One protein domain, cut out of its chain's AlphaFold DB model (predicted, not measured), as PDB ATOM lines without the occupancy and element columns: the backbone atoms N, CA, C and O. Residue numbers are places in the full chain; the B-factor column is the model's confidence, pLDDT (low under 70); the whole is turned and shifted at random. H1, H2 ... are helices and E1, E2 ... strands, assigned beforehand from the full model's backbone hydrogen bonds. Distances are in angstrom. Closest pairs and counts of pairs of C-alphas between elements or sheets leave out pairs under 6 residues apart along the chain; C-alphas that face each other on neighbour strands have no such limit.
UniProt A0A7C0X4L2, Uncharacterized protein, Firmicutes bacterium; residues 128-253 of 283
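Overview. This is residues 128 to 253 of the 283 residues of an uncharacterized protein of Firmicutes bacterium (UniProt A0A7C0X4L2). Two helices that fold back side by side, H3 and H4, form the core; a small hairpin of two strands, E1 and E2, lies beside H4, and H1 meets the last turn of H4. Residues 161 to 167 and 169 to 177, with most of H2, stick out as an arm, and long links lead to H5, near H4, and to H6, by E2. The printed part has 126 residues, in the order E1 E2 H1 H2 H3 H4 H5 H6, with an antiparallel sheet E1 - E2; the class is mostly helix. It is compact, with a radius of gyration of the C-alphas of 15.5 A and spans of 45 by 31 by 27 A.

Arrangement. Start at E1, residues 128 to 131, and E2, residues 135 to 139, an antiparallel hairpin at 145 degrees; look for N 129 and O 137, 2.8 A apart. H1, residues 143 to 149, touches residues 212 to 213 alone of H4, residues 200 to 213, at a steep tilt of 67 degrees, the same way; C-alphas 146 and 213 are closest, at 5.4 A. H2, residues 165 to 172, touches no helix. H3, residues 179 to 196, touches H4 in a helical hairpin, opposite ways at a shallow tilt of 18 degrees; C-alphas 191 and 203 are closest, at 4.3 A. H5, residues 228 to 235, is near H4, with 7 pairs of C-alphas within 10 A. The closest C-alphas of E2 and H6, residues 249 to 252, are 138 and 252, 7.1 A apart. Every O i to N i+4 pair is within hydrogen-bond range in H1, H3, H4 and H5, and 3 of 4 in H2; H6 is too short for one.

Along the chain. Find C-alpha 128, where E1 begins, at (11.899, -28.039, 52.397). H3 starts at C-alpha 179, (0.521, -38.311, 46.916), and runs 25.5 A; H4 runs 20.0 A and E2 13.0 A. H6 ends at C-alpha 252, (8.203, -25.128, 45.364).

Size, cuts and confidence. The C-alphas of Trp 174 and Gly 236 are farthest apart, at 46.7 A. The printed part has no cut. The links H1 to H2, H4 to H5 and H5 to H6 are long. In this predicted model, pLDDT is under 70 at residues 153 to 178, 219 to 241 and 246 to 253.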
ATOM      1  N   ARG A 128      10.489 -27.826  52.717       83.06
ATOM      2  CA  ARG A 128      11.899 -28.039  52.397       83.06
ATOM      3  C   ARG A 128      12.490 -28.959  53.457       83.06
ATOM      4  O   ARG A 128      12.513 -28.608  54.637       83.06
ATOM      5  N   ILE A 129      12.961 -30.123  53.039       85.06
ATOM      6  CA  ILE A 129      13.556 -31.122  53.914       85.06
ATOM      7  C   ILE A 129      15.056 -31.120  53.682       85.06
ATOM      8  O   ILE A 129      15.534 -31.398  52.588       85.06
ATOM      9  N   GLU A 130      15.790 -30.816  54.745       88.06
ATOM     10  CA  GLU A 130      17.240 -30.943  54.788       88.06
ATOM     11  C   GLU A 130      17.596 -32.206  55.582       88.06
ATOM     12  O   GLU A 130      17.192 -32.389  56.742       88.06
ATOM     13  N   ASP A 131      18.331 -33.121  54.954       84.56
ATOM     14  CA  ASP A 131      18.855 -34.308  55.616       84.56
ATOM     15  C   ASP A 131      20.310 -34.561  55.227       84.56
ATOM     16  O   ASP A 131      20.667 -34.671  54.056       84.56
ATOM     17  N   LYS A 132      21.157 -34.730  56.243       82.62
ATOM     18  CA  LYS A 132      22.585 -35.017  56.080       82.62
ATOM     19  C   LYS A 132      22.873 -36.358  55.397       82.62
ATOM     20  O   LYS A 132      24.034 -36.650  55.165       82.62
ATOM     21  N   ARG A 133      21.865 -37.197  55.136       77.38
ATOM     22  CA  ARG A 133      22.015 -38.515  54.494       77.38
ATOM     23  C   ARG A 133      21.639 -38.532  53.015       77.38
ATOM     24  O   ARG A 133      22.054 -39.447  52.315       77.38
ATOM     25  N   CYS A 134      20.832 -37.580  52.556       78.50
ATOM     26  CA  CYS A 134      20.288 -37.585  51.194       78.50
ATOM     27  C   CYS A 134      20.192 -36.190  50.555       78.50
ATOM     28  O   CYS A 134      19.641 -36.059  49.469       78.50
ATOM     29  N   GLY A 135      20.709 -35.154  51.219       85.31
ATOM     30  CA  GLY A 135      20.697 -33.779  50.731       85.31
ATOM     31  C   GLY A 135      19.393 -33.044  51.018       85.31
ATOM     32  O   GLY A 135      18.733 -33.258  52.040       85.31
ATOM     33  N   VAL A 136      19.054 -32.119  50.126       86.31
ATOM     34  CA  VAL A 136      17.881 -31.252  50.224       86.31
ATOM     35  C   VAL A 136      16.846 -31.679  49.194       86.31
ATOM     36  O   VAL A 136      17.159 -31.814  48.016       86.31
ATOM     37  N   PHE A 137      15.598 -31.834  49.612       86.56
ATOM     38  CA  PHE A 137      14.477 -32.056  48.701       86.56
ATOM     39  C   PHE A 137      13.219 -31.370  49.226       86.56
ATOM     40  O   PHE A 137      13.199 -30.832  50.336       86.56
ATOM     41  N   TYR A 138      12.176 -31.358  48.409       82.75
ATOM     42  CA  TYR A 138      10.889 -30.784  48.763       82.75
ATOM     43  C   TYR A 138       9.817 -31.867  48.712       82.75
ATOM     44  O   TYR A 138       9.843 -32.717  47.827       82.75
ATOM     45  N   SER A 139       8.894 -31.825  49.666       80.75
ATOM     46  CA  SER A 139       7.752 -32.737  49.754       80.75
ATOM     47  C   SER A 139       6.564 -31.991  50.342       80.75
ATOM     48  O   SER A 139       6.727 -31.007  51.062       80.75
ATOM     49  N   LEU A 140       5.356 -32.452  50.064       75.69
ATOM     50  CA  LEU A 140       4.130 -31.963  50.700       75.69
ATOM     51  C   LEU A 140       4.042 -32.313  52.172       75.69
ATOM     52  O   LEU A 140       3.338 -31.657  52.935       75.69
ATOM     53  N   TYR A 141       4.735 -33.373  52.558       80.25
ATOM     54  CA  TYR A 141       4.735 -33.877  53.908       80.25
ATOM     55  C   TYR A 141       5.933 -33.302  54.649       80.25
ATOM     56  O   TYR A 141       7.047 -33.202  54.131       80.25
ATOM     57  N   SER A 142       5.726 -32.946  55.910       84.12
ATOM     58  CA  SER A 142       6.836 -32.604  56.784       84.12
ATOM     59  C   SER A 142       7.766 -33.810  56.947       84.12
ATOM     60  O   SER A 142       7.358 -34.971  56.851       84.12
ATOM     61  N   LYS A 143       9.029 -33.551  57.300       87.94
ATOM     62  CA  LYS A 143      10.012 -34.610  57.589       87.94
ATOM     63  C   LYS A 143       9.474 -35.668  58.564       87.94
ATOM     64  O   LYS A 143       9.722 -36.858  58.389       87.94
ATOM     65  N   LYS A 144       8.726 -35.242  59.590       88.00
ATOM     66  CA  LYS A 144       8.122 -36.138  60.588       88.00
ATOM     67  C   LYS A 144       7.029 -37.015  59.974       88.00
ATOM     68  O   LYS A 144       6.978 -38.206  60.268       88.00
ATOM     69  N   GLU A 145       6.177 -36.445  59.127       86.81
ATOM     70  CA  GLU A 145       5.110 -37.181  58.444       86.81
ATOM     71  C   GLU A 145       5.668 -38.205  57.461       86.81
ATOM     72  O   GLU A 145       5.237 -39.356  57.507       86.81
ATOM     73  N   LEU A 146       6.671 -37.842  56.653       88.62
ATOM     74  CA  LEU A 146       7.329 -38.797  55.758       88.62
ATOM     75  C   LEU A 146       7.962 -39.954  56.529       88.62
ATOM     76  O   LEU A 146       7.788 -41.107  56.155       88.62
ATOM     77  N   LEU A 147       8.665 -39.678  57.632       89.88
ATOM     78  CA  LEU A 147       9.266 -40.736  58.452       89.88
ATOM     79  C   LEU A 147       8.220 -41.639  59.110       89.88
ATOM     80  O   LEU A 147       8.486 -42.820  59.319       89.88
ATOM     81  N   ASN A 148       7.050 -41.102  59.453       88.06
ATOM     82  CA  ASN A 148       5.950 -41.899  59.982       88.06
ATOM     83  C   ASN A 148       5.327 -42.778  58.890       88.06
ATOM     84  O   ASN A 148       5.151 -43.971  59.119       88.06
ATOM     85  N   ARG A 149       5.065 -42.225  57.700       86.56
ATOM     86  CA  ARG A 149       4.544 -42.974  56.542       86.56
ATOM     87  C   ARG A 149       5.526 -44.037  56.051       86.56
ATOM     88  O   ARG A 149       5.121 -45.160  55.793       86.56
ATOM     89  N   SER A 150       6.825 -43.737  56.055       86.62
ATOM     90  CA  SER A 150       7.904 -44.665  55.674       86.62
ATOM     91  C   SER A 150       7.945 -45.939  56.527       86.62
ATOM     92  O   SER A 150       8.447 -46.975  56.093       86.62
ATOM     93  N   LYS A 151       7.396 -45.895  57.749       85.25
ATOM     94  CA  LYS A 151       7.291 -47.067  58.629       85.25
ATOM     95  C   LYS A 151       6.070 -47.936  58.331       85.25
ATOM     96  O   LYS A 151       6.056 -49.095  58.739       85.25
ATOM     97  N   ASP A 152       5.056 -47.401  57.656       82.50
ATOM     98  CA  ASP A 152       3.832 -48.133  57.352       82.50
ATOM     99  C   ASP A 152       3.951 -48.863  56.008       82.50
ATOM    100  O   ASP A 152       3.603 -48.350  54.947       82.50
ATOM    101  N   MET A 153       4.428 -50.107  56.062       66.75
ATOM    102  CA  MET A 153       4.583 -50.962  54.876       66.75
ATOM    103  C   MET A 153       3.244 -51.301  54.198       66.75
ATOM    104  O   MET A 153       3.241 -51.789  53.071       66.75
ATOM    105  N   ARG A 154       2.093 -51.030  54.838       67.88
ATOM    106  CA  ARG A 154       0.759 -51.231  54.236       67.88
ATOM    107  C   ARG A 154       0.422 -50.191  53.167       67.88
ATOM    108  O   ARG A 154      -0.580 -50.377  52.468       67.88
ATOM    109  N   LEU A 155       1.217 -49.119  53.094       62.94
ATOM    110  CA  LEU A 155       1.159 -48.085  52.064       62.94
ATOM    111  C   LEU A 155       1.856 -48.511  50.769       62.94
ATOM    112  O   LEU A 155       1.632 -47.878  49.750       62.94
ATOM    113  N   GLY A 156       2.689 -49.557  50.796       60.38
ATOM    114  CA  GLY A 156       3.385 -50.047  49.608       60.38
ATOM    115  C   GLY A 156       2.426 -50.600  48.548       60.38
ATOM    116  O   GLY A 156       1.244 -50.830  48.838       60.38
ATOM    117  N   PRO A 157       2.915 -50.849  47.320       59.72
ATOM    118  CA  PRO A 157       2.072 -51.262  46.210       59.72
ATOM    119  C   PRO A 157       1.339 -52.562  46.559       59.72
ATOM    120  O   PRO A 157       1.924 -53.643  46.653       59.72
ATOM    121  N   ARG A 158       0.018 -52.460  46.749       54.38
ATOM    122  CA  ARG A 158      -0.858 -53.623  46.904       54.38
ATOM    123  C   ARG A 158      -1.040 -54.260  45.537       54.38
ATOM    124  O   ARG A 158      -2.001 -53.964  44.829       54.38
ATOM    125  N   LEU A 159      -0.130 -55.148  45.157       46.03
ATOM    126  CA  LEU A 159      -0.412 -56.080  44.073       46.03
ATOM    127  C   LEU A 159      -1.620 -56.931  44.498       46.03
ATOM    128  O   LEU A 159      -1.555 -57.599  45.534       46.03
ATOM    129  N   PRO A 160      -2.743 -56.921  43.755       38.97
ATOM    130  CA  PRO A 160      -3.787 -57.902  43.991       38.97
ATOM    131  C   PRO A 160      -3.177 -59.289  43.735       38.97
ATOM    132  O   PRO A 160      -2.545 -59.462  42.686       38.97
ATOM    133  N   PRO A 161      -3.370 -60.284  44.619       35.59
ATOM    134  CA  PRO A 161      -2.957 -61.651  44.326       35.59
ATOM    135  C   PRO A 161      -3.646 -62.098  43.026       35.59
ATOM    136  O   PRO A 161      -4.872 -62.142  42.961       35.59
ATOM    137  N   GLY A 162      -2.873 -62.337  41.962       42.75
ATOM    138  CA  GLY A 162      -3.397 -62.745  40.650       42.75
ATOM    139  C   GLY A 162      -4.085 -61.653  39.809       42.75
ATOM    140  O   GLY A 162      -4.742 -61.976  38.821       42.75
ATOM    141  N   GLY A 163      -3.965 -60.366  40.154       38.41
ATOM    142  CA  GLY A 163      -4.582 -59.276  39.386       38.41
ATOM    143  C   GLY A 163      -3.774 -58.864  38.151       38.41
ATOM    144  O   GLY A 163      -2.571 -58.630  38.234       38.41
ATOM    145  N   SER A 164      -4.429 -58.698  36.996       43.12
ATOM    146  CA  SER A 164      -3.765 -58.153  35.804       43.12
ATOM    147  C   SER A 164      -3.485 -56.651  35.962       43.12
ATOM    148  O   SER A 164      -4.308 -55.914  36.518       43.12
ATOM    149  N   LEU A 165      -2.370 -56.165  35.398       41.44
ATOM    150  CA  LEU A 165      -2.008 -54.735  35.323       41.44
ATOM    151  C   LEU A 165      -3.147 -53.850  34.780       41.44
ATOM    152  O   LEU A 165      -3.223 -52.673  35.115       41.44
ATOM    153  N   ALA A 166      -4.053 -54.403  33.967       41.41
ATOM    154  CA  ALA A 166      -5.221 -53.690  33.454       41.41
ATOM    155  C   ALA A 166      -6.265 -53.393  34.550       41.41
ATOM    156  O   ALA A 166      -6.818 -52.298  34.590       41.41
ATOM    157  N   SER A 167      -6.483 -54.327  35.482       35.84
ATOM    158  CA  SER A 167      -7.434 -54.178  36.597       35.84
ATOM    159  C   SER A 167      -6.953 -53.220  37.699       35.84
ATOM    160  O   SER A 167      -7.771 -52.616  38.398       35.84
ATOM    161  N   ALA A 168      -5.635 -53.049  37.842       42.50
ATOM    162  CA  ALA A 168      -5.037 -52.005  38.674       42.50
ATOM    163  C   ALA A 168      -5.158 -50.622  38.007       42.50
ATOM    164  O   ALA A 168      -5.424 -49.634  38.679       42.50
ATOM    165  N   ARG A 169      -5.058 -50.557  36.672       41.16
ATOM    166  CA  ARG A 169      -5.090 -49.305  35.896       41.16
ATOM    167  C   ARG A 169      -6.481 -48.685  35.763       41.16
ATOM    168  O   ARG A 169      -6.599 -47.471  35.837       41.16
ATOM    169  N   ILE A 170      -7.525 -49.502  35.585       43.19
ATOM    170  CA  ILE A 170      -8.921 -49.021  35.535       43.19
ATOM    171  C   ILE A 170      -9.363 -48.514  36.916       43.19
ATOM    172  O   ILE A 170     -10.036 -47.493  37.004       43.19
ATOM    173  N   ARG A 171      -8.929 -49.182  37.997       43.44
ATOM    174  CA  ARG A 171      -9.122 -48.679  39.367       43.44
ATOM    175  C   ARG A 171      -8.300 -47.420  39.634       43.44
ATOM    176  O   ARG A 171      -8.848 -46.483  40.187       43.44
ATOM    177  N   GLY A 172      -7.049 -47.360  39.176       46.47
ATOM    178  CA  GLY A 172      -6.185 -46.180  39.299       46.47
ATOM    179  C   GLY A 172      -6.687 -44.936  38.559       46.47
ATOM    180  O   GLY A 172      -6.301 -43.836  38.919       46.47
ATOM    181  N   PHE A 173      -7.570 -45.085  37.565       41.00
ATOM    182  CA  PHE A 173      -8.161 -43.946  36.850       41.00
ATOM    183  C   PHE A 173      -9.178 -43.163  37.700       41.00
ATOM    184  O   PHE A 173      -9.369 -41.974  37.479       41.00
ATOM    185  N   TRP A 174      -9.826 -43.829  38.665       39.06
ATOM    186  CA  TRP A 174     -10.849 -43.247  39.550       39.06
ATOM    187  C   TRP A 174     -10.477 -43.319  41.036       39.06
ATOM    188  O   TRP A 174     -11.228 -42.845  41.889       39.06
ATOM    189  N   ALA A 175      -9.354 -43.958  41.369       48.25
ATOM    190  CA  ALA A 175      -8.851 -44.005  42.729       48.25
ATOM    191  C   ALA A 175      -8.301 -42.623  43.105       48.25
ATOM    192  O   ALA A 175      -7.638 -41.998  42.276       48.25
ATOM    193  N   PRO A 176      -8.534 -42.153  44.343       52.75
ATOM    194  CA  PRO A 176      -7.828 -40.989  44.859       52.75
ATOM    195  C   PRO A 176      -6.322 -41.213  44.696       52.75
ATOM    196  O   PRO A 176      -5.806 -42.238  45.145       52.75
ATOM    197  N   GLU A 177      -5.639 -40.290  44.021       57.47
ATOM    198  CA  GLU A 177      -4.187 -40.337  43.844       57.47
ATOM    199  C   GLU A 177      -3.518 -40.306  45.230       57.47
ATOM    200  O   GLU A 177      -3.756 -39.391  46.022       57.47
ATOM    201  N   ASP A 178      -2.706 -41.319  45.561       69.88
ATOM    202  CA  ASP A 178      -1.891 -41.278  46.776       69.88
ATOM    203  C   ASP A 178      -0.641 -40.439  46.492       69.88
ATOM    204  O   ASP A 178       0.270 -40.833  45.759       69.88
ATOM    205  N   PHE A 179      -0.593 -39.246  47.076       71.12
ATOM    206  CA  PHE A 179       0.521 -38.311  46.916       71.12
ATOM    207  C   PHE A 179       1.838 -38.864  47.421       71.12
ATOM    208  O   PHE A 179       2.893 -38.534  46.883       71.12
ATOM    209  N   TYR A 180       1.776 -39.739  48.417       76.56
ATOM    210  CA  TYR A 180       2.951 -40.405  48.938       76.56
ATOM    211  C   TYR A 180       3.518 -41.413  47.921       76.56
ATOM    212  O   TYR A 180       4.730 -41.459  47.717       76.56
ATOM    213  N   GLU A 181       2.653 -42.147  47.211       77.50
ATOM    214  CA  GLU A 181       3.032 -43.020  46.085       77.50
ATOM    215  C   GLU A 181       3.534 -42.213  44.878       77.50
ATOM    216  O   GLU A 181       4.494 -42.596  44.203       77.50
ATOM    217  N   THR A 182       2.910 -41.066  44.618       74.31
ATOM    218  CA  THR A 182       3.251 -40.183  43.497       74.31
ATOM    219  C   THR A 182       4.618 -39.529  43.691       74.31
ATOM    220  O   THR A 182       5.445 -39.569  42.778       74.31
ATOM    221  N   GLU A 183       4.893 -38.986  44.884       79.19
ATOM    222  CA  GLU A 183       6.218 -38.480  45.268       79.19
ATOM    223  C   GLU A 183       7.275 -39.593  45.140       79.19
ATOM    224  O   GLU A 183       8.316 -39.384  44.512       79.19
ATOM    225  N   ALA A 184       6.979 -40.806  45.628       81.50
ATOM    226  CA  ALA A 184       7.877 -41.957  45.517       81.50
ATOM    227  C   ALA A 184       8.195 -42.336  44.057       81.50
ATOM    228  O   ALA A 184       9.359 -42.549  43.703       81.50
ATOM    229  N   SER A 185       7.168 -42.389  43.204       77.12
ATOM    230  CA  SER A 185       7.284 -42.726  41.779       77.12
ATOM    231  C   SER A 185       8.052 -41.663  40.990       77.12
ATOM    232  O   SER A 185       8.787 -41.981  40.055       77.12
ATOM    233  N   ARG A 186       7.920 -40.389  41.374       78.31
ATOM    234  CA  ARG A 186       8.655 -39.277  40.761       78.31
ATOM    235  C   ARG A 186      10.142 -39.308  41.103       78.31
ATOM    236  O   ARG A 186      10.959 -39.173  40.194       78.31
ATOM    237  N   HIS A 187      10.499 -39.570  42.362       84.06
ATOM    238  CA  HIS A 187      11.900 -39.782  42.748       84.06
ATOM    239  C   HIS A 187      12.530 -40.966  41.990       84.06
ATOM    240  O   HIS A 187      13.674 -40.877  41.548       84.06
ATOM    241  N   LEU A 188      11.771 -42.047  41.759       81.69
ATOM    242  CA  LEU A 188      12.209 -43.177  40.927       81.69
ATOM    243  C   LEU A 188      12.469 -42.747  39.471       81.69
ATOM    244  O   LEU A 188      13.516 -43.058  38.904       81.69
ATOM    245  N   ALA A 189      11.540 -41.999  38.871       80.38
ATOM    246  CA  ALA A 189      11.683 -41.522  37.499       80.38
ATOM    247  C   ALA A 189      12.873 -40.557  37.325       80.38
ATOM    248  O   ALA A 189      13.578 -40.632  36.315       80.38
ATOM    249  N   GLU A 190      13.115 -39.662  38.292       82.38
ATOM    250  CA  GLU A 190      14.259 -38.744  38.251       82.38
ATOM    251  C   GLU A 190      15.580 -39.493  38.434       82.38
ATOM    252  O   GLU A 190      16.507 -39.264  37.656       82.38
ATOM    253  N   ARG A 191      15.652 -40.453  39.367       84.81
ATOM    254  CA  ARG A 191      16.801 -41.361  39.502       84.81
ATOM    255  C   ARG A 191      17.138 -42.028  38.170       84.81
ATOM    256  O   ARG A 191      18.274 -41.935  37.716       84.81
ATOM    257  N   ASP A 192      16.163 -42.667  37.524       82.38
ATOM    258  CA  ASP A 192      16.376 -43.391  36.263       82.38
ATOM    259  C   ASP A 192      16.839 -42.474  35.132       82.38
ATOM    260  O   ASP A 192      17.632 -42.860  34.271       82.38
ATOM    261  N   LYS A 193      16.321 -41.246  35.109       83.94
ATOM    262  CA  LYS A 193      16.729 -40.217  34.157       83.94
ATOM    263  C   LYS A 193      18.171 -39.772  34.402       83.94
ATOM    264  O   LYS A 193      18.921 -39.673  33.436       83.94
ATOM    265  N   LEU A 194      18.559 -39.521  35.653       85.38
ATOM    266  CA  LEU A 194      19.926 -39.147  36.029       85.38
ATOM    267  C   LEU A 194      20.914 -40.279  35.727       85.38
ATOM    268  O   LEU A 194      21.968 -40.034  35.144       85.38
ATOM    269  N   GLU A 195      20.533 -41.521  36.016       82.31
ATOM    270  CA  GLU A 195      21.333 -42.711  35.717       82.31
ATOM    271  C   GLU A 195      21.584 -42.849  34.210       82.31
ATOM    272  O   GLU A 195      22.722 -43.005  33.770       82.31
ATOM    273  N   LYS A 196      20.539 -42.680  33.386       83.69
ATOM    274  CA  LYS A 196      20.664 -42.666  31.916       83.69
ATOM    275  C   LYS A 196      21.553 -41.538  31.391       83.69
ATOM    276  O   LYS A 196      22.088 -41.653  30.294       83.69
ATOM    277  N   GLN A 197      21.690 -40.449  32.144       87.50
ATOM    278  CA  GLN A 197      22.560 -39.319  31.816       87.50
ATOM    279  C   GLN A 197      24.002 -39.510  32.319       87.50
ATOM    280  O   GLN A 197      24.814 -38.604  32.148       87.50
ATOM    281  N   GLY A 198      24.331 -40.643  32.955       82.62
ATOM    282  CA  GLY A 198      25.636 -40.878  33.584       82.62
ATOM    283  C   GLY A 198      25.855 -40.074  34.871       82.62
ATOM    284  O   GLY A 198      26.966 -39.998  35.389       82.62
ATOM    285  N   ARG A 199      24.797 -39.453  35.410       85.00
ATOM    286  CA  ARG A 199      24.816 -38.628  36.628       85.00
ATOM    287  C   ARG A 199      24.597 -39.501  37.866       85.00
ATOM    288  O   ARG A 199      23.685 -39.281  38.662       85.00
ATOM    289  N   HIS A 200      25.451 -40.506  38.013       82.81
ATOM    290  CA  HIS A 200      25.331 -41.585  39.000       82.81
ATOM    291  C   HIS A 200      25.289 -41.096  40.455       82.81
ATOM    292  O   HIS A 200      24.534 -41.618  41.274       82.81
ATOM    293  N   TRP A 201      26.053 -40.046  40.776       81.31
ATOM    294  CA  TRP A 201      26.040 -39.427  42.103       81.31
ATOM    295  C   TRP A 201      24.649 -38.902  42.491       81.31
ATOM    296  O   TRP A 201      24.141 -39.163  43.578       81.31
ATOM    297  N   GLU A 202      24.010 -38.172  41.584       85.81
ATOM    298  CA  GLU A 202      22.713 -37.548  41.837       85.81
ATOM    299  C   GLU A 202      21.588 -38.579  41.796       85.81
ATOM    300  O   GLU A 202      20.683 -38.519  42.626       85.81
ATOM    301  N   ALA A 203      21.691 -39.570  40.903       85.00
ATOM    302  CA  ALA A 203      20.812 -40.734  40.916       85.00
ATOM    303  C   ALA A 203      20.856 -41.436  42.284       85.00
ATOM    304  O   ALA A 203      19.822 -41.816  42.831       85.00
ATOM    305  N   PHE A 204      22.037 -41.537  42.898       84.00
ATOM    306  CA  PHE A 204      22.150 -42.126  44.224       84.00
ATOM    307  C   PHE A 204      21.524 -41.299  45.334       84.00
ATOM    308  O   PHE A 204      20.863 -41.863  46.208       84.00
ATOM    309  N   CYS A 205      21.672 -39.979  45.298       85.31
ATOM    310  CA  CYS A 205      20.988 -39.120  46.256       85.31
ATOM    311  C   CYS A 205      19.456 -39.236  46.141       85.31
ATOM    312  O   CYS A 205      18.787 -39.328  47.173       85.31
ATOM    313  N   GLU A 206      18.909 -39.322  44.921       86.75
ATOM    314  CA  GLU A 206      17.478 -39.588  44.691       86.75
ATOM    315  C   GLU A 206      17.035 -40.933  45.288       86.75
ATOM    316  O   GLU A 206      16.003 -41.013  45.962       86.75
ATOM    317  N   GLU A 207      17.836 -41.993  45.147       85.38
ATOM    318  CA  GLU A 207      17.504 -43.259  45.803       85.38
ATOM    319  C   GLU A 207      17.584 -43.154  47.334       85.38
ATOM    320  O   GLU A 207      16.740 -43.693  48.053       85.38
ATOM    321  N   MET A 208      18.575 -42.448  47.878       86.06
ATOM    322  CA  MET A 208      18.688 -42.274  49.327       86.06
ATOM    323  C   MET A 208      17.460 -41.569  49.918       86.06
ATOM    324  O   MET A 208      17.035 -41.920  51.027       86.06
ATOM    325  N   ILE A 209      16.843 -40.644  49.174       88.69
ATOM    326  CA  ILE A 209      15.540 -40.065  49.526       88.69
ATOM    327  C   ILE A 209      14.473 -41.168  49.580       88.69
ATOM    328  O   ILE A 209      13.810 -41.313  50.612       88.69
ATOM    329  N   ARG A 210      14.347 -42.000  48.534       88.06
ATOM    330  CA  ARG A 210      13.378 -43.116  48.485       88.06
ATOM    331  C   ARG A 210      13.543 -44.097  49.638       88.06
ATOM    332  O   ARG A 210      12.581 -44.383  50.346       88.06
ATOM    333  N   ARG A 211      14.767 -44.557  49.894       85.25
ATOM    334  CA  ARG A 211      15.076 -45.518  50.968       85.25
ATOM    335  C   ARG A 211      14.745 -44.979  52.355       85.25
ATOM    336  O   ARG A 211      14.366 -45.744  53.239       85.25
ATOM    337  N   THR A 212      14.902 -43.672  52.551       87.62
ATOM    338  CA  THR A 212      14.671 -43.026  53.848       87.62
ATOM    339  C   THR A 212      13.194 -42.695  54.058       87.62
ATOM    340  O   THR A 212      12.635 -42.983  55.120       87.62
ATOM    341  N   TYR A 213      12.552 -42.097  53.056       89.44
ATOM    342  CA  TYR A 213      11.251 -41.446  53.203       89.44
ATOM    343  C   TYR A 213      10.104 -42.145  52.481       89.44
ATOM    344  O   TYR A 213       8.966 -41.942  52.887       89.44
ATOM    345  N   TYR A 214      10.380 -42.998  51.493       86.94
ATOM    346  CA  TYR A 214       9.389 -43.704  50.667       86.94
ATOM    347  C   TYR A 214       9.610 -45.220  50.667       86.94
ATOM    348  O   TYR A 214       9.358 -45.906  49.677       86.94
ATOM    349  N   ARG A 215      10.085 -45.756  51.799       84.00
ATOM    350  CA  ARG A 215      10.456 -47.166  51.964       84.00
ATOM    351  C   ARG A 215       9.379 -48.175  51.525       84.00
ATOM    352  O   ARG A 215       9.775 -49.194  50.967       84.00
ATOM    353  N   PRO A 216       8.063 -47.942  51.713       82.81
ATOM    354  CA  PRO A 216       7.040 -48.881  51.246       82.81
ATOM    355  C   PRO A 216       7.029 -49.104  49.724       82.81
ATOM    356  O   PRO A 216       6.527 -50.126  49.272       82.81
ATOM    357  N   PHE A 217       7.596 -48.179  48.943       76.06
ATOM    358  CA  PHE A 217       7.704 -48.240  47.476       76.06
ATOM    359  C   PHE A 217       9.146 -48.475  46.996       76.06
ATOM    360  O   PHE A 217       9.472 -48.224  45.834       76.06
ATOM    361  N   PHE A 218      10.036 -48.873  47.905       73.31
ATOM    362  CA  PHE A 218      11.413 -49.226  47.594       73.31
ATOM    363  C   PHE A 218      11.530 -50.747  47.488       73.31
ATOM    364  O   PHE A 218      11.249 -51.454  48.458       73.31
ATOM    365  N   ASP A 219      11.979 -51.227  46.331       68.19
ATOM    366  CA  ASP A 219      12.345 -52.623  46.122       68.19
ATOM    367  C   ASP A 219      13.871 -52.782  46.312       68.19
ATOM    368  O   ASP A 219      14.647 -52.185  45.558       68.19
ATOM    369  N   PRO A 220      14.330 -53.543  47.326       64.12
ATOM    370  CA  PRO A 220      15.750 -53.813  47.539       64.12
ATOM    371  C   PRO A 220      16.441 -54.491  46.350       64.12
ATOM    372  O   PRO A 220      17.646 -54.298  46.174       64.12
ATOM    373  N   ASP A 221      15.697 -55.253  45.543       60.16
ATOM    374  CA  ASP A 221      16.234 -56.052  44.442       60.16
ATOM    375  C   ASP A 221      16.366 -55.236  43.143       60.16
ATOM    376  O   ASP A 221      17.220 -55.536  42.305       60.16
ATOM    377  N   GLU A 222      15.605 -54.140  42.992       60.62
ATOM    378  CA  GLU A 222      15.672 -53.238  41.826       60.62
ATOM    379  C   GLU A 222      17.024 -52.518  41.689       60.62
ATOM    380  O   GLU A 222      17.371 -52.044  40.605       60.62
ATOM    381  N   TRP A 223      17.795 -52.409  42.774       60.69
ATOM    382  CA  TRP A 223      19.013 -51.598  42.798       60.69
ATOM    383  C   TRP A 223      20.189 -52.275  43.508       60.69
ATOM    384  O   TRP A 223      21.007 -51.637  44.174       60.69
ATOM    385  N   ALA A 224      20.328 -53.586  43.301       53.03
ATOM    386  CA  ALA A 224      21.438 -54.394  43.815       53.03
ATOM    387  C   ALA A 224      22.844 -53.958  43.316       53.03
ATOM    388  O   ALA A 224      23.856 -54.460  43.804       53.03
ATOM    389  N   GLY A 225      22.942 -53.027  42.356       55.22
ATOM    390  CA  GLY A 225      24.204 -52.621  41.720       55.22
ATOM    391  C   GLY A 225      24.985 -51.486  42.401       55.22
ATOM    392  O   GLY A 225      26.206 -51.415  42.225       55.22
ATOM    393  N   TRP A 226      24.324 -50.620  43.179       61.56
ATOM    394  CA  TRP A 226      24.900 -49.384  43.737       61.56
ATOM    395  C   TRP A 226      24.845 -49.382  45.271       61.56
ATOM    396  O   TRP A 226      24.067 -48.674  45.910       61.56
ATOM    397  N   THR A 227      25.674 -50.216  45.902       62.22
ATOM    398  CA  THR A 227      25.776 -50.254  47.367       62.22
ATOM    399  C   THR A 227      26.453 -48.988  47.911       62.22
ATOM    400  O   THR A 227      27.297 -48.376  47.260       62.22
ATOM    401  N   ALA A 228      26.138 -48.609  49.158       59.81
ATOM    402  CA  ALA A 228      26.798 -47.489  49.849       59.81
ATOM    403  C   ALA A 228      28.326 -47.678  49.981       59.81
ATOM    404  O   ALA A 228      29.064 -46.719  50.196       59.81
ATOM    405  N   GLU A 229      28.790 -48.923  49.884       62.25
ATOM    406  CA  GLU A 229      30.198 -49.310  49.883       62.25
ATOM    407  C   GLU A 229      30.850 -49.076  48.515       62.25
ATOM    408  O   GLU A 229      31.914 -48.466  48.442       62.25
ATOM    409  N   ARG A 230      30.172 -49.455  47.421       65.25
ATOM    410  CA  ARG A 230      30.613 -49.147  46.056       65.25
ATOM    411  C   ARG A 230      30.643 -47.645  45.796       65.25
ATOM    412  O   ARG A 230      31.619 -47.165  45.234       65.25
ATOM    413  N   MET A 231      29.650 -46.900  46.285       64.50
ATOM    414  CA  MET A 231      29.686 -45.441  46.214       64.50
ATOM    415  C   MET A 231      30.862 -44.880  47.003       64.50
ATOM    416  O   MET A 231      31.687 -44.193  46.415       64.50
ATOM    417  N   ARG A 232      31.039 -45.217  48.288       64.31
ATOM    418  CA  ARG A 232      32.219 -44.759  49.054       64.31
ATOM    419  C   ARG A 232      33.546 -45.044  48.347       64.31
ATOM    420  O   ARG A 232      34.455 -44.224  48.403       64.31
ATOM    421  N   LYS A 233      33.631 -46.167  47.634       66.56
ATOM    422  CA  LYS A 233      34.799 -46.544  46.838       66.56
ATOM    423  C   LYS A 233      34.965 -45.727  45.551       66.56
ATOM    424  O   LYS A 233      36.088 -45.361  45.230       66.56
ATOM    425  N   GLU A 234      33.892 -45.475  44.804       67.12
ATOM    426  CA  GLU A 234      33.976 -44.826  43.488       67.12
ATOM    427  C   GLU A 234      34.168 -43.305  43.579       67.12
ATOM    428  O   GLU A 234      34.791 -42.724  42.696       67.12
ATOM    429  N   PHE A 235      33.684 -42.650  44.637       63.75
ATOM    430  CA  PHE A 235      33.801 -41.194  44.743       63.75
ATOM    431  C   PHE A 235      33.947 -40.604  46.179       63.75
ATOM    432  O   PHE A 235      33.832 -39.394  46.378       63.75
ATOM    433  N   GLY A 236      34.342 -41.427  47.165       66.50
ATOM    434  CA  GLY A 236      34.959 -40.976  48.430       66.50
ATOM    435  C   GLY A 236      34.021 -40.720  49.623       66.50
ATOM    436  O   GLY A 236      32.955 -41.323  49.745       66.50
ATOM    437  N   ASP A 237      34.445 -39.852  50.553       60.12
ATOM    438  CA  ASP A 237      33.590 -39.296  51.615       60.12
ATOM    439  C   ASP A 237      32.754 -38.167  51.013       60.12
ATOM    440  O   ASP A 237      33.195 -37.025  50.872       60.12
ATOM    441  N   TYR A 238      31.544 -38.496  50.590       61.22
ATOM    442  CA  TYR A 238      30.726 -37.530  49.883       61.22
ATOM    443  C   TYR A 238      29.936 -36.630  50.798       61.22
ATOM    444  O   TYR A 238      29.195 -37.069  51.682       61.22
ATOM    445  N   ASP A 239      29.962 -35.359  50.439       66.50
ATOM    446  CA  ASP A 239      29.083 -34.362  51.000       66.50
ATOM    447  C   ASP A 239      27.717 -34.364  50.287       66.50
ATOM    448  O   ASP A 239      27.428 -33.529  49.424       66.50
ATOM    449  N   VAL A 240      26.844 -35.304  50.669       69.06
ATOM    450  CA  VAL A 240      25.426 -35.324  50.250       69.06
ATOM    451  C   VAL A 240      24.686 -34.031  50.603       69.06
ATOM    452  O   VAL A 240      23.644 -33.762  50.011       69.06
ATOM    453  N   SER A 241      25.202 -33.195  51.517       65.50
ATOM    454  CA  SER A 241      24.539 -31.940  51.899       65.50
ATOM    455  C   SER A 241      24.474 -30.916  50.761       65.50
ATOM    456  O   SER A 241      23.634 -30.016  50.795       65.50
ATOM    457  N   ARG A 242      25.305 -31.081  49.721       71.00
ATOM    458  CA  ARG A 242      25.302 -30.233  48.519       71.00
ATOM    459  C   ARG A 242      24.261 -30.640  47.483       71.00
ATOM    460  O   ARG A 242      23.974 -29.853  46.584       71.00
ATOM    461  N   PHE A 243      23.710 -31.850  47.579       81.00
ATOM    462  CA  PHE A 243      22.687 -32.304  46.650       81.00
ATOM    463  C   PHE A 243      21.364 -31.592  46.920       81.00
ATOM    464  O   PHE A 243      20.898 -31.527  48.060       81.00
ATOM    465  N   VAL A 244      20.743 -31.086  45.857       80.00
ATOM    466  CA  VAL A 244      19.385 -30.550  45.899       80.00
ATOM    467  C   VAL A 244      18.576 -31.255  44.821       80.00
ATOM    468  O   VAL A 244      18.846 -31.080  43.635       80.00
ATOM    469  N   SER A 245      17.581 -32.039  45.231       78.06
ATOM    470  CA  SER A 245      16.608 -32.618  44.310       78.06
ATOM    471  C   SER A 245      15.727 -31.504  43.759       78.06
ATOM    472  O   SER A 245      14.999 -30.840  44.507       78.06
ATOM    473  N   TYR A 246      15.802 -31.292  42.444       66.50
ATOM    474  CA  TYR A 246      15.051 -30.243  41.759       66.50
ATOM    475  C   TYR A 246      13.719 -30.713  41.169       66.50
ATOM    476  O   TYR A 246      13.058 -29.971  40.443       66.50
ATOM    477  N   HIS A 247      13.286 -31.941  41.446       62.47
ATOM    478  CA  HIS A 247      12.106 -32.467  40.769       62.47
ATOM    479  C   HIS A 247      10.827 -31.687  41.129       62.47
ATOM    480  O   HIS A 247      10.004 -31.389  40.266       62.47
ATOM    481  N   TYR A 248      10.710 -31.246  42.381       60.03
ATOM    482  CA  TYR A 248       9.650 -30.334  42.809       60.03
ATOM    483  C   TYR A 248      10.075 -28.853  42.828       60.03
ATOM    484  O   TYR A 248       9.381 -28.006  43.385       60.03
ATOM    485  N   ASP A 249      11.197 -28.503  42.198       47.44
ATOM    486  CA  ASP A 249      11.736 -27.136  42.188       47.44
ATOM    487  C   ASP A 249      10.824 -26.167  41.426       47.44
ATOM    488  O   ASP A 249      10.670 -25.025  41.818       47.44
ATOM    489  N   LEU A 250      10.116 -26.601  40.383       43.41
ATOM    490  CA  LEU A 250       9.122 -25.742  39.716       43.41
ATOM    491  C   LEU A 250       7.829 -25.569  40.527       43.41
ATOM    492  O   LEU A 250       7.135 -24.567  40.366       43.41
ATOM    493  N   VAL A 251       7.514 -26.534  41.396       51.28
ATOM    494  CA  VAL A 251       6.334 -26.505  42.271       51.28
ATOM    495  C   VAL A 251       6.625 -25.681  43.531       51.28
ATOM    496  O   VAL A 251       5.752 -24.957  43.990       51.28
ATOM    497  N   PHE A 252       7.853 -25.724  44.064       51.47
ATOM    498  CA  PHE A 252       8.203 -25.128  45.364       51.47
ATOM    499  C   PHE A 252       9.327 -24.077  45.335       51.47
ATOM    500  O   PHE A 252       9.526 -23.374  46.332       51.47
ATOM    501  N   ARG A 253      10.072 -23.919  44.233       46.50
ATOM    502  CA  ARG A 253      11.143 -22.920  44.102       46.50
ATOM    503  C   ARG A 253      10.672 -21.727  43.285       46.50
ATOM    504  O   ARG A 253      10.364 -21.792  42.101       46.50
TER     505      ARG A 253